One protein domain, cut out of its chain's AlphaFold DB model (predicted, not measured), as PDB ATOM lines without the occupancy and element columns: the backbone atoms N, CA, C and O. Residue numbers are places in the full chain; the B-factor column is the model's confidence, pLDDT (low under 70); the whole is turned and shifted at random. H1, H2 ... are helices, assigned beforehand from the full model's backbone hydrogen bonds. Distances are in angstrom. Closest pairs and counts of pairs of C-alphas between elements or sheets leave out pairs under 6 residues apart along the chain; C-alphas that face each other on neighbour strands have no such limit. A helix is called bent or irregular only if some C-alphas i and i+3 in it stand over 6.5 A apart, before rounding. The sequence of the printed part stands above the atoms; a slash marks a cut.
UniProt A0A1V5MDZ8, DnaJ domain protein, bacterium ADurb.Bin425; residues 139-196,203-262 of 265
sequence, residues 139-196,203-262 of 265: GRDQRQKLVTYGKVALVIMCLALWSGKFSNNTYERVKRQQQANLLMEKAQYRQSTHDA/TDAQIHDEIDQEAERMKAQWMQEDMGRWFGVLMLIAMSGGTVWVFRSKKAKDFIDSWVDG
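AT A GLANCE: This is residues 139 to 196 and 203 to 262 of the 265 residues of the protein "DnaJ domain protein" of bacterium ADurb.Bin425 (UniProt A0A1V5MDZ8). Two very long helices, H1 and H2, run side by side in opposite directions with few close approaches between them, and make a thin rod. At the end of the rod where H1 begins and H2 ends, the short helix H3 turns off from H2 towards the first residues of H1. The printed part has 118 residues, with three named helices in the order H1, H2, H3 and no named strand; its class is all helix. It is extended, with a radius of gyration of the C-alphas of 25.8 A and spans of 86 by 21 by 15 A.

IN THESE COORDINATES: H1 covers residues 139 to 193 and measures 81.0 A from first to last C-alpha, from C-alpha 139 at (-10.400, 33.933, 60.946) to C-alpha 193 at (-77.558, 10.215, 22.334). H2 covers residues 204 to 248 and measures 63.7 A, beginning with C-alpha 204 at (-83.666, 17.442, 30.013). H3 covers residues 250 to 260, 15.2 A long, and ends with C-alpha 260 at (-18.062, 38.203, 61.839). No helix is bent.

HOW THE PARTS SIT: H1 and H2 run opposite ways at a shallow tilt of 10 degrees. They are close but not clearly touching, with 2 pairs of C-alphas within 8 A; their closest C-alphas, those of Cys 158 and Ser 240, are 7.5 A apart. H2 and H3 touch only at the corner by their tight link of one residue, H2 with residues 245 to 247 alone; the closest C-alphas are those of Val 246 and Ala 252, 5.4 A apart. H2 and H3 run the same way at a steep tilt of 60 degrees. H1 and H3 only just touch, with 3 pairs of C-alphas within 8 A, H1 with residues 140 to 144 alone. Their closest C-alphas, those of Arg 143 and Val 260, are 5.7 A apart, and the two helices run opposite ways at a steep tilt of 53 degrees. In H2 and H3 every O i to N i+4 pair is within hydrogen-bond range; in H1 48 of 51 are.

THE WHOLE: The two C-alphas farthest apart are those of Gly 139 and Ala 196, at 86.1 A, while the first and last printed C-alphas, those of Gly 139 and Gly 262, are 9.5 A apart. Residues 170 to 175 of H1 and residues 223 to 228 of H2 stand free. Residues 197 to 202 are not printed, and C-alphas 196 and 203 are 14.8 A apart across this cut, which lies in the link from H1 to H2. The mean pLDDT of the printed part is 73.3, and 28 residues are under 70, among them residues 164 to 173, 189 to 196 and 203 to 205.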
ATOM      1  N   GLY A 139      -9.138  34.338  60.322       71.94
ATOM      2  CA  GLY A 139     -10.400  33.933  60.946       71.94
ATOM      3  C   GLY A 139     -11.598  34.785  60.510       71.94
ATOM      4  O   GLY A 139     -12.678  34.239  60.269       71.94
ATOM      5  N   ARG A 140     -11.416  36.105  60.354       70.88
ATOM      6  CA  ARG A 140     -12.459  37.008  59.834       70.88
ATOM      7  C   ARG A 140     -12.780  36.713  58.370       70.88
ATOM      8  O   ARG A 140     -13.955  36.579  58.027       70.88
ATOM      9  N   ASP A 141     -11.760  36.492  57.544       75.69
ATOM     10  CA  ASP A 141     -11.932  36.190  56.119       75.69
ATOM     11  C   ASP A 141     -12.705  34.882  55.894       75.69
ATOM     12  O   ASP A 141     -13.572  34.794  55.019       75.69
ATOM     13  N   GLN A 142     -12.434  33.849  56.703       73.12
ATOM     14  CA  GLN A 142     -13.177  32.586  56.647       73.12
ATOM     15  C   GLN A 142     -14.653  32.761  57.039       73.12
ATOM     16  O   GLN A 142     -15.537  32.236  56.354       73.12
ATOM     17  N   ARG A 143     -14.946  33.539  58.091       76.62
ATOM     18  CA  ARG A 143     -16.325  33.839  58.524       76.62
ATOM     19  C   ARG A 143     -17.084  34.660  57.482       76.62
ATOM     20  O   ARG A 143     -18.240  34.359  57.188       76.62
ATOM     21  N   GLN A 144     -16.429  35.631  56.852       76.94
ATOM     22  CA  GLN A 144     -17.026  36.446  55.793       76.94
ATOM     23  C   GLN A 144     -17.360  35.618  54.540       76.94
ATOM     24  O   GLN A 144     -18.427  35.792  53.938       76.94
ATOM     25  N   LYS A 145     -16.492  34.665  54.171       77.19
ATOM     26  CA  LYS A 145     -16.768  33.703  53.093       77.19
ATOM     27  C   LYS A 145     -17.978  32.827  53.424       77.19
ATOM     28  O   LYS A 145     -18.859  32.695  52.580       77.19
ATOM     29  N   LEU A 146     -18.081  32.303  54.650       78.62
ATOM     30  CA  LEU A 146     -19.233  31.502  55.098       78.62
ATOM     31  C   LEU A 146     -20.556  32.275  55.010       78.62
ATOM     32  O   LEU A 146     -21.537  31.747  54.489       78.62
ATOM     33  N   VAL A 147     -20.582  33.538  55.442       80.31
ATOM     34  CA  VAL A 147     -21.774  34.398  55.318       80.31
ATOM     35  C   VAL A 147     -22.139  34.624  53.852       80.31
ATOM     36  O   VAL A 147     -23.314  34.571  53.485       80.31
ATOM     37  N   THR A 148     -21.145  34.860  52.997       81.56
ATOM     38  CA  THR A 148     -21.358  35.056  51.558       81.56
ATOM     39  C   THR A 148     -21.913  33.790  50.899       81.56
ATOM     40  O   THR A 148     -22.905  33.868  50.175       81.56
ATOM     41  N   TYR A 149     -21.361  32.614  51.209       83.88
ATOM     42  CA  TYR A 149     -21.887  31.340  50.717       83.88
ATOM     43  C   TYR A 149     -23.293  31.049  51.245       83.88
ATOM     44  O   TYR A 149     -24.147  30.634  50.468       83.88
ATOM     45  N   GLY A 150     -23.577  31.332  52.520       82.62
ATOM     46  CA  GLY A 150     -24.919  31.185  53.092       82.62
ATOM     47  C   GLY A 150     -25.954  32.074  52.397       82.62
ATOM     48  O   GLY A 150     -27.054  31.627  52.075       82.62
ATOM     49  N   LYS A 151     -25.578  33.317  52.076       81.19
ATOM     50  CA  LYS A 151     -26.393  34.252  51.287       81.19
ATOM     51  C   LYS A 151     -26.684  33.718  49.881       81.19
ATOM     52  O   LYS A 151     -27.836  33.728  49.458       81.19
ATOM     53  N   VAL A 152     -25.665  33.224  49.177       81.62
ATOM     54  CA  VAL A 152     -25.818  32.648  47.830       81.62
ATOM     55  C   VAL A 152     -26.664  31.372  47.865       81.62
ATOM     56  O   VAL A 152     -27.567  31.219  47.047       81.62
ATOM     57  N   ALA A 153     -26.443  30.494  48.845       81.38
ATOM     58  CA  ALA A 153     -27.219  29.272  49.027       81.38
ATOM     59  C   ALA A 153     -28.705  29.565  49.283       81.38
ATOM     60  O   ALA A 153     -29.558  28.907  48.691       81.38
ATOM     61  N   LEU A 154     -29.032  30.584  50.089       80.94
ATOM     62  CA  LEU A 154     -30.417  31.023  50.293       80.94
ATOM     63  C   LEU A 154     -31.065  31.519  48.998       80.94
ATOM     64  O   LEU A 154     -32.209  31.169  48.719       80.94
ATOM     65  N   VAL A 155     -30.339  32.291  48.185       82.06
ATOM     66  CA  VAL A 155     -30.848  32.766  46.888       82.06
ATOM     67  C   VAL A 155     -31.090  31.593  45.937       82.06
ATOM     68  O   VAL A 155     -32.161  31.511  45.340       82.06
ATOM     69  N   ILE A 156     -30.147  30.653  45.837       84.00
ATOM     70  CA  ILE A 156     -30.293  29.448  45.006       84.00
ATOM     71  C   ILE A 156     -31.467  28.591  45.497       84.00
ATOM     72  O   ILE A 156     -32.271  28.147  44.683       84.00
ATOM     73  N   MET A 157     -31.624  28.407  46.812       81.25
ATOM     74  CA  MET A 157     -32.753  27.672  47.392       81.25
ATOM     75  C   MET A 157     -34.089  28.359  47.080       81.25
ATOM     76  O   MET A 157     -35.036  27.694  46.665       81.25
ATOM     77  N   CYS A 158     -34.170  29.687  47.201       79.69
ATOM     78  CA  CYS A 158     -35.355  30.447  46.803       79.69
ATOM     79  C   CYS A 158     -35.657  30.302  45.303       79.69
ATOM     80  O   CYS A 158     -36.813  30.088  44.942       79.69
ATOM     81  N   LEU A 159     -34.647  30.356  44.428       81.12
ATOM     82  CA  LEU A 159     -34.814  30.162  42.981       81.12
ATOM     83  C   LEU A 159     -35.245  28.729  42.625       81.12
ATOM     84  O   LEU A 159     -36.108  28.535  41.767       81.12
ATOM     85  N   ALA A 160     -34.702  27.720  43.306       78.25
ATOM     86  CA  ALA A 160     -35.098  26.322  43.146       78.25
ATOM     87  C   ALA A 160     -36.557  26.094  43.583       78.25
ATOM     88  O   ALA A 160     -37.335  25.455  42.875       78.25
ATOM     89  N   LEU A 161     -36.969  26.684  44.710       75.94
ATOM     90  CA  LEU A 161     -38.352  26.614  45.190       75.94
ATOM     91  C   LEU A 161     -39.333  27.321  44.241       75.94
ATOM     92  O   LEU A 161     -40.430  26.812  43.997       75.94
ATOM     93  N   TRP A 162     -38.936  28.457  43.659       72.88
ATOM     94  CA  TRP A 162     -39.732  29.160  42.650       72.88
ATOM     95  C   TRP A 162     -39.844  28.371  41.337       72.88
ATOM     96  O   TRP A 162     -40.949  28.215  40.815       72.88
ATOM     97  N   SER A 163     -38.742  27.819  40.825       70.00
ATOM     98  CA  SER A 163     -38.734  27.048  39.569       70.00
ATOM     99  C   SER A 163     -39.519  25.733  39.666       70.00
ATOM    100  O   SER A 163     -40.312  25.429  38.772       70.00
ATOM    101  N   GLY A 164     -39.399  25.000  40.779       68.19
ATOM    102  CA  GLY A 164     -40.159  23.767  41.009       68.19
ATOM    103  C   GLY A 164     -41.677  23.987  41.066       68.19
ATOM    104  O   GLY A 164     -42.447  23.214  40.493       68.19
ATOM    105  N   LYS A 165     -42.137  25.074  41.698       64.12
ATOM    106  CA  LYS A 165     -43.571  25.407  41.771       64.12
ATOM    107  C   LYS A 165     -44.119  25.990  40.465       64.12
ATOM    108  O   LYS A 165     -45.279  25.730  40.150       64.12
ATOM    109  N   PHE A 166     -43.324  26.742  39.701       56.50
ATOM    110  CA  PHE A 166     -43.776  27.346  38.441       56.50
ATOM    111  C   PHE A 166     -43.925  26.312  37.316       56.50
ATOM    112  O   PHE A 166     -44.902  26.368  36.571       56.50
ATOM    113  N   SER A 167     -43.032  25.316  37.252       58.06
ATOM    114  CA  SER A 167     -43.139  24.202  36.297       58.06
ATOM    115  C   SER A 167     -44.426  23.392  36.510       58.06
ATOM    116  O   SER A 167     -45.236  23.250  35.592       58.06
ATOM    117  N   ASN A 168     -44.712  22.993  37.756       60.53
ATOM    118  CA  ASN A 168     -45.918  22.223  38.076       60.53
ATOM    119  C   ASN A 168     -47.225  23.008  37.819       60.53
ATOM    120  O   ASN A 168     -48.264  22.438  37.494       60.53
ATOM    121  N   ASN A 169     -47.178  24.341  37.913       64.81
ATOM    122  CA  ASN A 169     -48.345  25.195  37.690       64.81
ATOM    123  C   ASN A 169     -48.800  25.223  36.220       64.81
ATOM    124  O   ASN A 169     -49.970  25.482  35.948       64.81
ATOM    125  N   THR A 170     -47.898  24.961  35.270       60.25
ATOM    126  CA  THR A 170     -48.251  24.888  33.842       60.25
ATOM    127  C   THR A 170     -48.922  23.560  33.493       60.25
ATOM    128  O   THR A 170     -49.964  23.559  32.839       60.25
ATOM    129  N   TYR A 171     -48.407  22.447  34.021       62.88
ATOM    130  CA  TYR A 171     -48.966  21.109  33.812       62.88
ATOM    131  C   TYR A 171     -50.386  20.973  34.382       62.88
ATOM    132  O   TYR A 171     -51.304  20.526  33.695       62.88
ATOM    133  N   GLU A 172     -50.609  21.459  35.606       65.12
ATOM    134  CA  GLU A 172     -51.928  21.416  36.253       65.12
ATOM    135  C   GLU A 172     -52.964  22.348  35.593       65.12
ATOM    136  O   GLU A 172     -54.169  22.104  35.682       65.12
ATOM    137  N   ARG A 173     -52.531  23.414  34.904       65.81
ATOM    138  CA  ARG A 173     -53.435  24.260  34.101       65.81
ATOM    139  C   ARG A 173     -53.930  23.525  32.860       65.81
ATOM    140  O   ARG A 173     -55.129  23.522  32.600       65.81
ATOM    141  N   VAL A 174     -53.022  22.870  32.136       71.31
ATOM    142  CA  VAL A 174     -53.361  22.092  30.934       71.31
ATOM    143  C   VAL A 174     -54.263  20.909  31.289       71.31
ATOM    144  O   VAL A 174     -55.273  20.686  30.626       71.31
ATOM    145  N   LYS A 175     -53.964  20.205  32.388       75.06
ATOM    146  CA  LYS A 175     -54.784  19.093  32.884       75.06
ATOM    147  C   LYS A 175     -56.209  19.526  33.247       75.06
ATOM    148  O   LYS A 175     -57.160  18.854  32.856       75.06
ATOM    149  N   ARG A 176     -56.381  20.664  33.934       70.44
ATOM    150  CA  ARG A 176     -57.713  21.223  34.240       70.44
ATOM    151  C   ARG A 176     -58.493  21.596  32.984       70.44
ATOM    152  O   ARG A 176     -59.682  21.308  32.899       70.44
ATOM    153  N   GLN A 177     -57.825  22.189  31.997       73.94
ATOM    154  CA  GLN A 177     -58.456  22.541  30.728       73.94
ATOM    155  C   GLN A 177     -58.912  21.292  29.955       73.94
ATOM    156  O   GLN A 177     -60.018  21.265  29.423       73.94
ATOM    157  N   GLN A 178     -58.106  20.226  29.958       75.06
ATOM    158  CA  GLN A 178     -58.490  18.941  29.373       75.06
ATOM    159  C   GLN A 178     -59.677  18.302  30.101       75.06
ATOM    160  O   GLN A 178     -60.600  17.833  29.445       75.06
ATOM    161  N   GLN A 179     -59.692  18.313  31.438       77.25
ATOM    162  CA  GLN A 179     -60.815  17.785  32.221       77.25
ATOM    163  C   GLN A 179     -62.115  18.556  31.965       77.25
ATOM    164  O   GLN A 179     -63.157  17.929  31.802       77.25
ATOM    165  N   ALA A 180     -62.049  19.889  31.871       75.44
ATOM    166  CA  ALA A 180     -63.200  20.726  31.539       75.44
ATOM    167  C   ALA A 180     -63.743  20.428  30.131       75.44
ATOM    168  O   ALA A 180     -64.949  20.246  29.965       75.44
ATOM    169  N   ASN A 181     -62.859  20.291  29.135       77.06
ATOM    170  CA  ASN A 181     -63.254  19.924  27.772       77.06
ATOM    171  C   ASN A 181     -63.923  18.543  27.721       77.06
ATOM    172  O   ASN A 181     -64.931  18.377  27.046       77.06
ATOM    173  N   LEU A 182     -63.402  17.570  28.473       79.19
ATOM    174  CA  LEU A 182     -63.930  16.203  28.525       79.19
ATOM    175  C   LEU A 182     -65.318  16.155  29.189       79.19
ATOM    176  O   LEU A 182     -66.180  15.369  28.801       79.19
ATOM    177  N   LEU A 183     -65.555  17.014  30.181       76.38
ATOM    178  CA  LEU A 183     -66.867  17.191  30.808       76.38
ATOM    179  C   LEU A 183     -67.879  17.794  29.827       76.38
ATOM    180  O   LEU A 183     -69.000  17.302  29.717       76.38
ATOM    181  N   MET A 184     -67.453  18.803  29.065       76.38
ATOM    182  CA  MET A 184     -68.266  19.440  28.029       76.38
ATOM    183  C   MET A 184     -68.593  18.469  26.882       76.38
ATOM    184  O   MET A 184     -69.736  18.393  26.443       76.38
ATOM    185  N   GLU A 185     -67.622  17.658  26.460       78.12
ATOM    186  CA  GLU A 185     -67.799  16.611  25.449       78.12
ATOM    187  C   GLU A 185     -68.762  15.515  25.931       78.12
ATOM    188  O   GLU A 185     -69.646  15.092  25.189       78.12
ATOM    189  N   LYS A 186     -68.661  15.097  27.201       75.75
ATOM    190  CA  LYS A 186     -69.615  14.157  27.813       75.75
ATOM    191  C   LYS A 186     -71.032  14.723  27.874       75.75
ATOM    192  O   LYS A 186     -71.978  13.977  27.620       75.75
ATOM    193  N   ALA A 187     -71.183  16.005  28.205       70.19
ATOM    194  CA  ALA A 187     -72.478  16.683  28.204       70.19
ATOM    195  C   ALA A 187     -73.079  16.715  26.788       70.19
ATOM    196  O   ALA A 187     -74.221  16.300  26.594       70.19
ATOM    197  N   GLN A 188     -72.276  17.086  25.787       71.94
ATOM    198  CA  GLN A 188     -72.685  17.135  24.382       71.94
ATOM    199  C   GLN A 188     -73.029  15.742  23.820       71.94
ATOM    200  O   GLN A 188     -74.031  15.580  23.125       71.94
ATOM    201  N   TYR A 189     -72.247  14.714  24.166       69.50
ATOM    202  CA  TYR A 189     -72.509  13.331  23.767       69.50
ATOM    203  C   TYR A 189     -73.810  12.798  24.375       69.50
ATOM    204  O   TYR A 189     -74.623  12.220  23.650       69.50
ATOM    205  N   ARG A 190     -74.058  13.022  25.676       66.00
ATOM    206  CA  ARG A 190     -75.341  12.655  26.304       66.00
ATOM    207  C   ARG A 190     -76.499  13.355  25.603       66.00
ATOM    208  O   ARG A 190     -77.430  12.677  25.188       66.00
ATOM    209  N   GLN A 191     -76.401  14.664  25.383       67.56
ATOM    210  CA  GLN A 191     -77.436  15.428  24.685       67.56
ATOM    211  C   GLN A 191     -77.729  14.861  23.283       67.56
ATOM    212  O   GLN A 191     -78.888  14.703  22.922       67.56
ATOM    213  N   SER A 192     -76.699  14.456  22.529       68.00
ATOM    214  CA  SER A 192     -76.865  13.856  21.192       68.00
ATOM    215  C   SER A 192     -77.394  12.411  21.184       68.00
ATOM    216  O   SER A 192     -77.997  11.982  20.206       68.00
ATOM    217  N   THR A 193     -77.172  11.639  22.255       62.38
ATOM    218  CA  THR A 193     -77.558  10.215  22.334       62.38
ATOM    219  C   THR A 193     -78.909   9.983  23.003       62.38
ATOM    220  O   THR A 193     -79.487   8.904  22.844       62.38
ATOM    221  N   HIS A 194     -79.451  10.995  23.685       58.28
ATOM    222  CA  HIS A 194     -80.809  10.966  24.221       58.28
ATOM    223  C   HIS A 194     -81.897  10.895  23.129       58.28
ATOM    224  O   HIS A 194     -82.953  10.332  23.402       58.28
ATOM    225  N   ASP A 195     -81.617  11.323  21.889       54.81
ATOM    226  CA  ASP A 195     -82.547  11.187  20.751       54.81
ATOM    227  C   ASP A 195     -82.505   9.806  20.058       54.81
ATOM    228  O   ASP A 195     -83.404   9.480  19.283       54.81
ATOM    229  N   ALA A 196     -81.476   8.978  20.300       54.31
ATOM    230  CA  ALA A 196     -81.158   7.884  19.377       54.31
ATOM    231  C   ALA A 196     -81.595   6.465  19.791       54.31
ATOM    232  O   ALA A 196     -82.053   5.743  18.910       54.31
ATOM    233  N   THR A 203     -85.360  13.431  32.233       68.25
ATOM    234  CA  THR A 203     -85.823  14.683  31.616       68.25
ATOM    235  C   THR A 203     -84.643  15.629  31.403       68.25
ATOM    236  O   THR A 203     -83.688  15.617  32.176       68.25
ATOM    237  N   ASP A 204     -84.714  16.471  30.371       64.31
ATOM    238  CA  ASP A 204     -83.666  17.442  30.013       64.31
ATOM    239  C   ASP A 204     -83.219  18.300  31.219       64.31
ATOM    240  O   ASP A 204     -82.033  18.478  31.488       64.31
ATOM    241  N   ALA A 205     -84.181  18.692  32.061       68.12
ATOM    242  CA  ALA A 205     -83.929  19.410  33.309       68.12
ATOM    243  C   ALA A 205     -83.130  18.602  34.354       68.12
ATOM    244  O   ALA A 205     -82.322  19.175  35.076       68.12
ATOM    245  N   GLN A 206     -83.328  17.281  34.446       71.62
ATOM    246  CA  GLN A 206     -82.576  16.418  35.372       71.62
ATOM    247  C   GLN A 206     -81.131  16.210  34.917       71.62
ATOM    248  O   GLN A 206     -80.246  16.037  35.750       71.62
ATOM    249  N   ILE A 207     -80.893  16.215  33.603       67.38
ATOM    250  CA  ILE A 207     -79.550  16.100  33.027       67.38
ATOM    251  C   ILE A 207     -78.768  17.382  33.305       67.38
ATOM    252  O   ILE A 207     -77.628  17.312  33.761       67.38
ATOM    253  N   HIS A 208     -79.394  18.540  33.090       70.38
ATOM    254  CA  HIS A 208     -78.796  19.829  33.419       70.38
ATOM    255  C   HIS A 208     -78.492  19.969  34.916       70.38
ATOM    256  O   HIS A 208     -77.369  20.319  35.260       70.38
ATOM    257  N   ASP A 209     -79.426  19.602  35.799       77.81
ATOM    258  CA  ASP A 209     -79.210  19.684  37.251       77.81
ATOM    259  C   ASP A 209     -78.087  18.745  37.739       77.81
ATOM    260  O   ASP A 209     -77.277  19.117  38.586       77.81
ATOM    261  N   GLU A 210     -77.967  17.540  37.170       77.56
ATOM    262  CA  GLU A 210     -76.876  16.606  37.490       77.56
ATOM    263  C   GLU A 210     -75.510  17.148  37.034       77.56
ATOM    264  O   GLU A 210     -74.532  17.068  37.781       77.56
ATOM    265  N   ILE A 211     -75.451  17.756  35.844       73.88
ATOM    266  CA  ILE A 211     -74.239  18.399  35.314       73.88
ATOM    267  C   ILE A 211     -73.854  19.618  36.158       73.88
ATOM    268  O   ILE A 211     -72.680  19.777  36.496       73.88
ATOM    269  N   ASP A 212     -74.822  20.449  36.542       77.81
ATOM    270  CA  ASP A 212     -74.585  21.636  37.365       77.81
ATOM    271  C   ASP A 212     -74.115  21.248  38.776       77.81
ATOM    272  O   ASP A 212     -73.177  21.846  39.315       77.81
ATOM    273  N   GLN A 213     -74.679  20.184  39.358       81.75
ATOM    274  CA  GLN A 213     -74.210  19.636  40.632       81.75
ATOM    275  C   GLN A 213     -72.795  19.053  40.538       81.75
ATOM    276  O   GLN A 213     -71.995  19.231  41.463       81.75
ATOM    277  N   GLU A 214     -72.453  18.355  39.450       78.25
ATOM    278  CA  GLU A 214     -71.085  17.882  39.214       78.25
ATOM    279  C   GLU A 214     -70.107  19.052  39.041       78.25
ATOM    280  O   GLU A 214     -69.021  19.037  39.632       78.25
ATOM    281  N   ALA A 215     -70.503  20.098  38.312       74.75
ATOM    282  CA  ALA A 215     -69.702  21.298  38.112       74.75
ATOM    283  C   ALA A 215     -69.434  22.040  39.432       74.75
ATOM    284  O   ALA A 215     -68.287  22.401  39.711       74.75
ATOM    285  N   GLU A 216     -70.447  22.220  40.283       78.50
ATOM    286  CA  GLU A 216     -70.286  22.866  41.592       78.50
ATOM    287  C   GLU A 216     -69.417  22.034  42.552       78.50
ATOM    288  O   GLU A 216     -68.572  22.589  43.261       78.50
ATOM    289  N   ARG A 217     -69.516  20.695  42.526       80.19
ATOM    290  CA  ARG A 217     -68.618  19.817  43.304       80.19
ATOM    291  C   ARG A 217     -67.161  19.950  42.864       80.19
ATOM    292  O   ARG A 217     -66.278  20.085  43.713       80.19
ATOM    293  N   MET A 218     -66.901  19.954  41.556       73.31
ATOM    294  CA  MET A 218     -65.543  20.133  41.030       73.31
ATOM    295  C   MET A 218     -64.996  21.529  41.331       73.31
ATOM    296  O   MET A 218     -63.840  21.670  41.724       73.31
ATOM    297  N   LYS A 219     -65.834  22.562  41.229       74.62
ATOM    298  CA  LYS A 219     -65.481  23.945  41.559       74.62
ATOM    299  C   LYS A 219     -65.122  24.115  43.036       74.62
ATOM    300  O   LYS A 219     -64.129  24.775  43.335       74.62
ATOM    301  N   ALA A 220     -65.870  23.493  43.948       76.38
ATOM    302  CA  ALA A 220     -65.553  23.491  45.376       76.38
ATOM    303  C   ALA A 220     -64.211  22.793  45.665       76.38
ATOM    304  O   ALA A 220     -63.380  23.327  46.405       76.38
ATOM    305  N   GLN A 221     -63.960  21.648  45.020       76.56
ATOM    306  CA  GLN A 221     -62.699  20.916  45.145       76.56
ATOM    307  C   GLN A 221     -61.508  21.740  44.626       76.56
ATOM    308  O   GLN A 221     -60.494  21.880  45.313       76.56
ATOM    309  N   TRP A 222     -61.650  22.373  43.460       69.88
ATOM    310  CA  TRP A 222     -60.621  23.251  42.903       69.88
ATOM    311  C   TRP A 222     -60.390  24.507  43.743       69.88
ATOM    312  O   TRP A 222     -59.247  24.946  43.855       69.88
ATOM    313  N   MET A 223     -61.431  25.082  44.358       72.75
ATOM    314  CA  MET A 223     -61.277  26.223  45.267       72.75
ATOM    315  C   MET A 223     -60.417  25.866  46.481       72.75
ATOM    316  O   MET A 223     -59.546  26.646  46.870       72.75
ATOM    317  N   GLN A 224     -60.628  24.688  47.068       72.44
ATOM    318  CA  GLN A 224     -59.849  24.228  48.214       72.44
ATOM    319  C   GLN A 224     -58.373  24.001  47.845       72.44
ATOM    320  O   GLN A 224     -57.473  24.428  48.575       72.44
ATOM    321  N   GLU A 225     -58.113  23.396  46.683       72.00
ATOM    322  CA  GLU A 225     -56.761  23.199  46.145       72.00
ATOM    323  C   GLU A 225     -56.066  24.530  45.804       72.00
ATOM    324  O   GLU A 225     -54.888  24.736  46.124       72.00
ATOM    325  N   ASP A 226     -56.795  25.476  45.206       71.50
ATOM    326  CA  ASP A 226     -56.266  26.789  44.842       71.50
ATOM    327  C   ASP A 226     -55.960  27.652  46.079       71.50
ATOM    328  O   ASP A 226     -54.954  28.369  46.066       71.50
ATOM    329  N   MET A 227     -56.742  27.541  47.160       69.19
ATOM    330  CA  MET A 227     -56.470  28.211  48.440       69.19
ATOM    331  C   MET A 227     -55.180  27.697  49.090       69.19
ATOM    332  O   MET A 227     -54.331  28.498  49.485       69.19
ATOM    333  N   GLY A 228     -54.970  26.376  49.136       70.69
ATOM    334  CA  GLY A 228     -53.718  25.790  49.634       70.69
ATOM    335  C   GLY A 228     -52.499  26.209  48.800       70.69
ATOM    336  O   GLY A 228     -51.426  26.506  49.337       70.69
ATOM    337  N   ARG A 229     -52.666  26.319  47.476       69.25
ATOM    338  CA  ARG A 229     -51.624  26.823  46.570       69.25
ATOM    339  C   ARG A 229     -51.311  28.301  46.817       69.25
ATOM    340  O   ARG A 229     -50.134  28.653  46.887       69.25
ATOM    341  N   TRP A 230     -52.331  29.147  46.965       71.00
ATOM    342  CA  TRP A 230     -52.169  30.575  47.261       71.00
ATOM    343  C   TRP A 230     -51.498  30.811  48.611       71.00
ATOM    344  O   TRP A 230     -50.587  31.631  48.694       71.00
ATOM    345  N   PHE A 231     -51.853  30.034  49.636       72.62
ATOM    346  CA  PHE A 231     -51.156  30.053  50.923       72.62
ATOM    347  C   PHE A 231     -49.662  29.735  50.782       72.62
ATOM    348  O   PHE A 231     -48.824  30.427  51.357       72.62
ATOM    349  N   GLY A 232     -49.306  28.734  49.969       71.06
ATOM    350  CA  GLY A 232     -47.907  28.407  49.685       71.06
ATOM    351  C   GLY A 232     -47.148  29.531  48.966       71.06
ATOM    352  O   GLY A 232     -45.992  29.797  49.290       71.06
ATOM    353  N   VAL A 233     -47.793  30.223  48.020       75.00
ATOM    354  CA  VAL A 233     -47.209  31.391  47.332       75.00
ATOM    355  C   VAL A 233     -47.039  32.566  48.293       75.00
ATOM    356  O   VAL A 233     -45.984  33.192  48.302       75.00
ATOM    357  N   LEU A 234     -48.028  32.835  49.147       77.00
ATOM    358  CA  LEU A 234     -47.936  33.870  50.178       77.00
ATOM    359  C   LEU A 234     -46.807  33.585  51.172       77.00
ATOM    360  O   LEU A 234     -46.067  34.500  51.523       77.00
ATOM    361  N   MET A 235     -46.612  32.324  51.569       75.75
ATOM    362  CA  MET A 235     -45.476  31.924  52.404       75.75
ATOM    363  C   MET A 235     -44.135  32.116  51.696       75.75
ATOM    364  O   MET A 235     -43.194  32.622  52.304       75.75
ATOM    365  N   LEU A 236     -44.040  31.795  50.404       73.69
ATOM    366  CA  LEU A 236     -42.835  32.067  49.614       73.69
ATOM    367  C   LEU A 236     -42.554  33.567  49.488       73.69
ATOM    368  O   LEU A 236     -41.402  33.982  49.601       73.69
ATOM    369  N   ILE A 237     -43.592  34.387  49.307       77.50
ATOM    370  CA  ILE A 237     -43.468  35.847  49.301       77.50
ATOM    371  C   ILE A 237     -43.006  36.338  50.677       77.50
ATOM    372  O   ILE A 237     -42.064  37.122  50.743       77.50
ATOM    373  N   ALA A 238     -43.574  35.833  51.774       76.62
ATOM    374  CA  ALA A 238     -43.157  36.183  53.132       76.62
ATOM    375  C   ALA A 238     -41.694  35.787  53.417       76.62
ATOM    376  O   ALA A 238     -40.929  36.592  53.945       76.62
ATOM    377  N   MET A 239     -41.265  34.594  52.990       72.44
ATOM    378  CA  MET A 239     -39.869  34.149  53.088       72.44
ATOM    379  C   MET A 239     -38.930  34.985  52.206       72.44
ATOM    380  O   MET A 239     -37.819  35.326  52.622       72.44
ATOM    381  N   SER A 240     -39.375  35.389  51.013       74.06
ATOM    382  CA  SER A 240     -38.620  36.312  50.158       74.06
ATOM    383  C   SER A 240     -38.529  37.721  50.767       74.06
ATOM    384  O   SER A 240     -37.481  38.355  50.728       74.06
ATOM    385  N   GLY A 241     -39.578  38.189  51.445       75.44
ATOM    386  CA  GLY A 241     -39.546  39.427  52.223       75.44
ATOM    387  C   GLY A 241     -38.560  39.344  53.387       75.44
ATOM    388  O   GLY A 241     -37.804  40.284  53.621       75.44
ATOM    389  N   GLY A 242     -38.495  38.191  54.063       71.25
ATOM    390  CA  GLY A 242     -37.506  37.910  55.104       71.25
ATOM    391  C   GLY A 242     -36.069  37.944  54.580       71.25
ATOM    392  O   GLY A 242     -35.209  38.573  55.195       71.25
ATOM    393  N   THR A 243     -35.805  37.360  53.408       66.38
ATOM    394  CA  THR A 243     -34.479  37.468  52.777       66.38
ATOM    395  C   THR A 243     -34.162  38.918  52.404       66.38
ATOM    396  O   THR A 243     -33.108  39.415  52.786       66.38
ATOM    397  N   VAL A 244     -35.079  39.674  51.799       73.38
ATOM    398  CA  VAL A 244     -34.859  41.109  51.523       73.38
ATOM    399  C   VAL A 244     -34.593  41.911  52.806       73.38
ATOM    400  O   VAL A 244     -33.714  42.776  52.812       73.38
ATOM    401  N   TRP A 245     -35.275  41.608  53.913       74.12
ATOM    402  CA  TRP A 245     -35.028  42.241  55.213       74.12
ATOM    403  C   TRP A 245     -33.614  41.960  55.744       74.12
ATOM    404  O   TRP A 245     -32.948  42.887  56.214       74.12
ATOM    405  N   VAL A 246     -33.116  40.729  55.599       70.94
ATOM    406  CA  VAL A 246     -31.741  40.353  55.977       70.94
ATOM    407  C   VAL A 246     -30.697  41.129  55.165       70.94
ATOM    408  O   VAL A 246     -29.666  41.526  55.704       70.94
ATOM    409  N   PHE A 247     -30.954  41.407  53.885       66.00
ATOM    410  CA  PHE A 247     -30.008  42.143  53.035       66.00
ATOM    411  C   PHE A 247     -30.127  43.674  53.148       66.00
ATOM    412  O   PHE A 247     -29.136  44.392  52.972       66.00
ATOM    413  N   ARG A 248     -31.324  44.202  53.430       75.94
ATOM    414  CA  ARG A 248     -31.611  45.647  53.408       75.94
ATOM    415  C   ARG A 248     -31.571  46.291  54.792       75.94
ATOM    416  O   ARG A 248     -31.240  47.474  54.875       75.94
ATOM    417  N   SER A 249     -31.916  45.570  55.862       81.44
ATOM    418  CA  SER A 249     -32.046  46.184  57.185       81.44
ATOM    419  C   SER A 249     -30.681  46.469  57.814       81.44
ATOM    420  O   SER A 249     -29.761  45.654  57.765       81.44
ATOM    421  N   LYS A 250     -30.559  47.654  58.423       75.62
ATOM    422  CA  LYS A 250     -29.349  48.068  59.143       75.62
ATOM    423  C   LYS A 250     -29.078  47.147  60.340       75.62
ATOM    424  O   LYS A 250     -27.968  46.671  60.491       75.62
ATOM    425  N   LYS A 251     -30.131  46.764  61.074       76.81
ATOM    426  CA  LYS A 251     -30.048  45.834  62.213       76.81
ATOM    427  C   LYS A 251     -29.498  44.453  61.836       76.81
ATOM    428  O   LYS A 251     -28.753  43.874  62.614       76.81
ATOM    429  N   ALA A 252     -29.861  43.921  60.667       73.19
ATOM    430  CA  ALA A 252     -29.336  42.637  60.205       73.19
ATOM    431  C   ALA A 252     -27.856  42.730  59.810       73.19
ATOM    432  O   ALA A 252     -27.105  41.797  60.075       73.19
ATOM    433  N   LYS A 253     -27.430  43.853  59.217       74.12
ATOM    434  CA  LYS A 253     -26.012  44.110  58.928       74.12
ATOM    435  C   LYS A 253     -25.206  44.227  60.215       74.12
ATOM    436  O   LYS A 253     -24.266  43.468  60.374       74.12
ATOM    437  N   ASP A 254     -25.667  45.043  61.162       79.31
ATOM    438  CA  ASP A 254     -25.007  45.226  62.459       79.31
ATOM    439  C   ASP A 254     -24.866  43.888  63.219       79.31
ATOM    440  O   ASP A 254     -23.830  43.604  63.818       79.31
ATOM    441  N   PHE A 255     -25.882  43.019  63.150       76.62
ATOM    442  CA  PHE A 255     -25.825  41.670  63.720       76.62
ATOM    443  C   PHE A 255     -24.800  40.770  63.013       76.62
ATOM    444  O   PHE A 255     -23.984  40.132  63.678       76.62
ATOM    445  N   ILE A 256     -24.817  40.727  61.675       77.56
ATOM    446  CA  ILE A 256     -23.861  39.940  60.881       77.56
ATOM    447  C   ILE A 256     -22.429  40.422  61.133       77.56
ATOM    448  O   ILE A 256     -21.544  39.590  61.313       77.56
ATOM    449  N   ASP A 257     -22.216  41.734  61.199       77.94
ATOM    450  CA  ASP A 257     -20.906  42.335  61.439       77.94
ATOM    451  C   ASP A 257     -20.413  41.993  62.854       77.94
ATOM    452  O   ASP A 257     -19.298  41.500  63.001       77.94
ATOM    453  N   SER A 258     -21.273  42.071  63.882       80.81
ATOM    454  CA  SER A 258     -20.912  41.638  65.247       80.81
ATOM    455  C   SER A 258     -20.523  40.154  65.339       80.81
ATOM    456  O   SER A 258     -19.653  39.768  66.124       80.81
ATOM    457  N   TRP A 259     -21.145  39.307  64.515       75.94
ATOM    458  CA  TRP A 259     -20.862  37.875  64.466       75.94
ATOM    459  C   TRP A 259     -19.559  37.576  63.711       75.94
ATOM    460  O   TRP A 259     -18.749  36.754  64.151       75.94
ATOM    461  N   VAL A 260     -19.316  38.280  62.601       79.31
ATOM    462  CA  VAL A 260     -18.062  38.203  61.839       79.31
ATOM    463  C   VAL A 260     -16.886  38.689  62.688       79.31
ATOM    464  O   VAL A 260     -15.867  37.996  62.751       79.31
ATOM    465  N   ASP A 261     -17.065  39.788  63.421       77.31
ATOM    466  CA  ASP A 261     -16.068  40.356  64.332       77.31
ATOM    467  C   ASP A 261     -15.873  39.524  65.610       77.31
ATOM    468  O   ASP A 261     -14.918  39.741  66.355       77.31
ATOM    469  N   GLY A 262     -16.744  38.540  65.874       66.62
ATOM    470  CA  GLY A 262     -16.667  37.688  67.064       66.62
ATOM    471  C   GLY A 262     -16.935  38.433  68.374       66.62
ATOM    472  O   GLY A 262     -16.548  37.951  69.435       66.62
TER     473      GLY A 262